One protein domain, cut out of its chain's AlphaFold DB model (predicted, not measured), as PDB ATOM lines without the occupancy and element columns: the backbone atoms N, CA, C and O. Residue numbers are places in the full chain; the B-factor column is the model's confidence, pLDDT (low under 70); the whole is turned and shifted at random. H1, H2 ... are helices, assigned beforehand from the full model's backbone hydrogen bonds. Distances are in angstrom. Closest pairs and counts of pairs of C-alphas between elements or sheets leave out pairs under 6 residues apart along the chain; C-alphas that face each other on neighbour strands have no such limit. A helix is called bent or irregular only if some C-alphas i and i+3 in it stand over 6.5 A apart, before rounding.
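This is residues 153 to 194 of the 200 residues of a protein of Piloderma croceum (strain F 1598) (UniProt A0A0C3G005). Two helical arms, H1 and H3, make an open V, with the short helix H2 at the corner where they come together. Nothing fills the space between the arms: residues 153 to 169 of H1 and residues 185 to 194 of H3 stand free. The printed part has 42 residues with three named helices, in the order H1, H2, H3 along the chain, and no named strand; the class is all helix. The whole is loose, with a radius of gyration of the C-alphas of 13.0 A, and its outline is flat, spanning 33 by 25 by 12 A.

H1, residues 153 to 171, comes first and has a kink of 27 degrees near residue 165. It is neither bent nor irregular, but only just: C-alphas 165 and 168 are 6.4 A apart. H2, residues 174 to 178, follows after a tight link of 2 residues. H1 and H2 are close but not clearly touching; their closest C-alphas, those of Leu 171 and Ala 177, are 6.5 A apart. H3, residues 180 to 194, follows H2 after a tight link of 1 residue. H2 and H3 touch only at the corner by their link, H3 with residues 182 to 184 alone; their closest C-alphas, those of Tyr 176 and Thr 183, are 5.6 A apart. H1 and H3 are apart. In H2 the O i to N i+4 pair is within hydrogen-bond range, while in H1 this holds for 13 of 15 pairs and in H3 for 10 of 11.

H1 runs from Gln 153, with its C-alpha at (163.639, 186.902, 181.704), to Leu 171, with its C-alpha at (147.534, 196.778, 162.534), 26.9 A from first to last C-alpha. H2 runs from Pro 174, with its C-alpha at (140.637, 198.877, 159.478), to Ser 178, and measures 6.2 A between these C-alphas. H3 runs from Pro 180 to Lys 194, 21.5 A from first to last C-alpha, and ends with C-alpha 194 at (132.036, 194.859, 181.703).

The two C-alphas farthest apart, those of Gln 153 and Ser 178, are 35.6 A from each other. The C-alphas of the first and last printed residues, Gln 153 and Lys 194, are 32.6 A apart. The printed part has no cut, and neither of its links, H1 to H2 and H2 to H3, is long. The mean pLDDT of the printed part is 88.5; residues 192 to 194 are under 70, where the model's confidence is low.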
ATOM      1  N   GLN A 153     163.249 186.891 183.130       86.56
ATOM      2  CA  GLN A 153     163.639 186.902 181.704       86.56
ATOM      3  C   GLN A 153     162.723 186.018 180.834       86.56
ATOM      4  O   GLN A 153     162.171 186.497 179.848       86.56
ATOM      5  N   ASN A 154     162.431 184.786 181.272       86.81
ATOM      6  CA  ASN A 154     161.502 183.883 180.573       86.81
ATOM      7  C   ASN A 154     160.075 184.445 180.456       86.81
ATOM      8  O   ASN A 154     159.403 184.244 179.447       86.81
ATOM      9  N   GLN A 155     159.603 185.174 181.472       88.38
ATOM     10  CA  GLN A 155     158.291 185.827 181.435       88.38
ATOM     11  C   GLN A 155     158.292 187.010 180.464       88.38
ATOM     12  O   GLN A 155     157.331 187.176 179.715       88.38
ATOM     13  N   ARG A 156     159.376 187.799 180.428       87.94
ATOM     14  CA  ARG A 156     159.544 188.886 179.451       87.94
ATOM     15  C   ARG A 156     159.579 188.345 178.027       87.94
ATOM     16  O   ARG A 156     158.897 188.897 177.174       87.94
ATOM     17  N   LYS A 157     160.298 187.244 177.788       89.25
ATOM     18  CA  LYS A 157     160.341 186.583 176.479       89.25
ATOM     19  C   LYS A 157     158.945 186.152 176.026       89.25
ATOM     20  O   LYS A 157     158.511 186.568 174.959       89.25
ATOM     21  N   ARG A 158     158.205 185.422 176.870       90.31
ATOM     22  CA  ARG A 158     156.821 185.015 176.560       90.31
ATOM     23  C   ARG A 158     155.908 186.215 176.291       90.31
ATOM     24  O   ARG A 158     155.101 186.175 175.372       90.31
ATOM     25  N   ALA A 159     156.043 187.295 177.063       89.44
ATOM     26  CA  ALA A 159     155.283 188.523 176.830       89.44
ATOM     27  C   ALA A 159     155.619 189.163 175.471       89.44
ATOM     28  O   ALA A 159     154.709 189.532 174.733       89.44
ATOM     29  N   LEU A 160     156.904 189.239 175.107       91.31
ATOM     30  CA  LEU A 160     157.343 189.760 173.809       91.31
ATOM     31  C   LEU A 160     156.891 188.873 172.638       91.31
ATOM     32  O   LEU A 160     156.508 189.400 171.598       91.31
ATOM     33  N   GLU A 161     156.884 187.550 172.798       90.50
ATOM     34  CA  GLU A 161     156.372 186.610 171.790       90.50
ATOM     35  C   GLU A 161     154.865 186.774 171.563       90.50
ATOM     36  O   GLU A 161     154.414 186.819 170.418       90.50
ATOM     37  N   MET A 162     154.084 186.927 172.636       91.56
ATOM     38  CA  MET A 162     152.650 187.208 172.521       91.56
ATOM     39  C   MET A 162     152.395 188.544 171.819       91.56
ATOM     40  O   MET A 162     151.551 188.617 170.925       91.56
ATOM     41  N   GLU A 163     153.144 189.591 172.168       89.75
ATOM     42  CA  GLU A 163     153.012 190.897 171.514       89.75
ATOM     43  C   GLU A 163     153.447 190.859 170.042       89.75
ATOM     44  O   GLU A 163     152.800 191.483 169.200       89.75
ATOM     45  N   ARG A 164     154.461 190.056 169.689       89.69
ATOM     46  CA  ARG A 164     154.858 189.824 168.289       89.69
ATOM     47  C   ARG A 164     153.699 189.287 167.448       89.69
ATOM     48  O   ARG A 164     153.564 189.688 166.296       89.69
ATOM     49  N   LEU A 165     152.884 188.390 168.003       90.38
ATOM     50  CA  LEU A 165     151.708 187.838 167.320       90.38
ATOM     51  C   LEU A 165     150.525 188.816 167.323       90.38
ATOM     52  O   LEU A 165     149.794 188.913 166.340       90.38
ATOM     53  N   ARG A 166     150.345 189.563 168.414       90.56
ATOM     54  CA  ARG A 166     149.220 190.486 168.600       90.56
ATOM     55  C   ARG A 166     149.329 191.748 167.747       90.56
ATOM     56  O   ARG A 166     148.342 192.176 167.149       90.56
ATOM     57  N   ALA A 167     150.504 192.367 167.705       89.12
ATOM     58  CA  ALA A 167     150.732 193.633 167.020       89.12
ATOM     59  C   ALA A 167     150.308 193.635 165.532       89.12
ATOM     60  O   ALA A 167     149.592 194.562 165.145       89.12
ATOM     61  N   PRO A 168     150.638 192.628 164.692       90.25
ATOM     62  CA  PRO A 168     150.151 192.602 163.313       90.25
ATOM     63  C   PRO A 168     148.623 192.497 163.241       90.25
ATOM     64  O   PRO A 168     148.022 193.183 162.420       90.25
ATOM     65  N   MET A 169     147.974 191.737 164.131       89.88
ATOM     66  CA  MET A 169     146.508 191.637 164.154       89.88
ATOM     67  C   MET A 169     145.842 192.993 164.427       89.88
ATOM     68  O   MET A 169     144.853 193.344 163.784       89.88
ATOM     69  N   ILE A 170     146.404 193.793 165.340       88.94
ATOM     70  CA  ILE A 170     145.910 195.151 165.613       88.94
ATOM     71  C   ILE A 170     146.079 196.040 164.377       88.94
ATOM     72  O   ILE A 170     145.149 196.751 164.003       88.94
ATOM     73  N   LEU A 171     147.241 195.972 163.720       87.25
ATOM     74  CA  LEU A 171     147.534 196.778 162.534       87.25
ATOM     75  C   LEU A 171     146.668 196.399 161.324       87.25
ATOM     76  O   LEU A 171     146.357 197.271 160.516       87.25
ATOM     77  N   THR A 172     146.238 195.137 161.205       90.50
ATOM     78  CA  THR A 172     145.304 194.703 160.148       90.50
ATOM     79  C   THR A 172     143.871 195.198 160.349       90.50
ATOM     80  O   THR A 172     143.064 195.117 159.424       90.50
ATOM     81  N   ASN A 173     143.519 195.711 161.532       91.38
ATOM     82  CA  ASN A 173     142.166 196.176 161.801       91.38
ATOM     83  C   ASN A 173     141.907 197.535 161.110       91.38
ATOM     84  O   ASN A 173     142.578 198.521 161.432       91.38
ATOM     85  N   PRO A 174     140.901 197.642 160.218       93.19
ATOM     86  CA  PRO A 174     140.637 198.877 159.478       93.19
ATOM     87  C   PRO A 174     140.217 200.047 160.381       93.19
ATOM     88  O   PRO A 174     140.542 201.195 160.079       93.19
ATOM     89  N   ALA A 175     139.548 199.785 161.509       91.44
ATOM     90  CA  ALA A 175     139.186 200.827 162.473       91.44
ATOM     91  C   ALA A 175     140.426 201.405 163.174       91.44
ATOM     92  O   ALA A 175     140.516 202.609 163.420       91.44
ATOM     93  N   TYR A 176     141.420 200.553 163.445       92.00
ATOM     94  CA  TYR A 176     142.687 200.987 164.025       92.00
ATOM     95  C   TYR A 176     143.511 201.806 163.026       92.00
ATOM     96  O   TYR A 176     144.091 202.824 163.402       92.00
ATOM     97  N   ALA A 177     143.522 201.397 161.753       89.00
ATOM     98  CA  ALA A 177     144.216 202.112 160.685       89.00
ATOM     99  C   ALA A 177     143.613 203.502 160.406       89.00
ATOM    100  O   ALA A 177     144.358 204.439 160.121       89.00
ATOM    101  N   SER A 178     142.285 203.654 160.502       92.50
ATOM    102  CA  SER A 178     141.614 204.943 160.287       92.50
ATOM    103  C   SER A 178     141.752 205.890 161.481       92.50
ATOM    104  O   SER A 178     142.088 207.061 161.301       92.50
ATOM    105  N   ASN A 179     141.515 205.403 162.705       92.88
ATOM    106  CA  ASN A 179     141.666 206.193 163.923       92.88
ATOM    107  C   ASN A 179     142.080 205.311 165.121       92.88
ATOM    108  O   ASN A 179     141.221 204.740 165.812       92.88
ATOM    109  N   PRO A 180     143.388 205.239 165.437       91.69
ATOM    110  CA  PRO A 180     143.879 204.372 166.503       91.69
ATOM    111  C   PRO A 180     143.394 204.835 167.881       91.69
ATOM    112  O   PRO A 180     143.020 204.010 168.712       91.69
ATOM    113  N   PHE A 181     143.325 206.148 168.131       92.88
ATOM    114  CA  PHE A 181     142.898 206.686 169.427       92.88
ATOM    115  C   PHE A 181     141.413 206.449 169.697       92.88
ATOM    116  O   PHE A 181     141.040 206.115 170.821       92.88
ATOM    117  N   GLN A 182     140.566 206.597 168.676       94.50
ATOM    118  CA  GLN A 182     139.145 206.286 168.801       94.50
ATOM    119  C   GLN A 182     138.932 204.794 169.045       94.50
ATOM    120  O   GLN A 182     138.197 204.446 169.962       94.50
ATOM    121  N   THR A 183     139.632 203.931 168.307       93.69
ATOM    122  CA  THR A 183     139.553 202.473 168.483       93.69
ATOM    123  C   THR A 183     139.997 202.036 169.880       93.69
ATOM    124  O   THR A 183     139.342 201.206 170.512       93.69
ATOM    125  N   ILE A 184     141.076 202.625 170.407       91.12
ATOM    126  CA  ILE A 184     141.522 202.381 171.787       91.12
ATOM    127  C   ILE A 184     140.461 202.861 172.786       91.12
ATOM    128  O   ILE A 184     140.150 202.134 173.727       91.12
ATOM    129  N   ARG A 185     139.863 204.043 172.575       93.62
ATOM    130  CA  ARG A 185     138.798 204.573 173.444       93.62
ATOM    131  C   ARG A 185     137.578 203.652 173.467       93.62
ATOM    132  O   ARG A 185     137.108 203.318 174.551       93.62
ATOM    133  N   THR A 186     137.099 203.212 172.305       92.38
ATOM    134  CA  THR A 186     135.942 202.310 172.202       92.38
ATOM    135  C   THR A 186     136.246 200.939 172.788       92.38
ATOM    136  O   THR A 186     135.418 200.383 173.503       92.38
ATOM    137  N   HIS A 187     137.445 200.393 172.549       90.06
ATOM    138  CA  HIS A 187     137.864 199.147 173.188       90.06
ATOM    139  C   HIS A 187     137.856 199.308 174.707       90.06
ATOM    140  O   HIS A 187     137.269 198.471 175.386       90.06
ATOM    141  N   ALA A 188     138.490 200.357 175.234       89.75
ATOM    142  CA  ALA A 188     138.568 200.600 176.667       89.75
ATOM    143  C   ALA A 188     137.170 200.705 177.282       89.75
ATOM    144  O   ALA A 188     136.911 200.016 178.261       89.75
ATOM    145  N   GLN A 189     136.257 201.465 176.670       89.00
ATOM    146  CA  GLN A 189     134.852 201.541 177.090       89.00
ATOM    147  C   GLN A 189     134.199 200.151 177.120       89.00
ATOM    148  O   GLN A 189     133.660 199.747 178.146       89.00
ATOM    149  N   ASN A 190     134.336 199.366 176.049       86.50
ATOM    150  CA  ASN A 190     133.742 198.030 175.956       86.50
ATOM    151  C   ASN A 190     134.323 197.019 176.956       86.50
ATOM    152  O   ASN A 190     133.642 196.054 177.306       86.50
ATOM    153  N   THR A 191     135.577 197.188 177.383       83.88
ATOM    154  CA  THR A 191     136.200 196.319 178.392       83.88
ATOM    155  C   THR A 191     135.991 196.800 179.820       83.88
ATOM    156  O   THR A 191     135.750 195.972 180.686       83.88
ATOM    157  N   LEU A 192     136.051 198.106 180.084       69.62
ATOM    158  CA  LEU A 192     135.913 198.659 181.435       69.62
ATOM    159  C   LEU A 192     134.464 198.571 181.932       69.62
ATOM    160  O   LEU A 192     134.255 198.168 183.071       69.62
ATOM    161  N   LEU A 193     133.474 198.822 181.065       63.72
ATOM    162  CA  LEU A 193     132.051 198.724 181.425       63.72
ATOM    163  C   LEU A 193     131.627 197.301 181.826       63.72
ATOM    164  O   LEU A 193     130.709 197.128 182.615       63.72
ATOM    165  N   LYS A 194     132.312 196.261 181.330       62.94
ATOM    166  CA  LYS A 194     132.036 194.859 181.703       62.94
ATOM    167  C   LYS A 194     132.553 194.485 183.095       62.94
ATOM    168  O   LYS A 194     132.260 193.392 183.574       62.94
TER     169      LYS A 194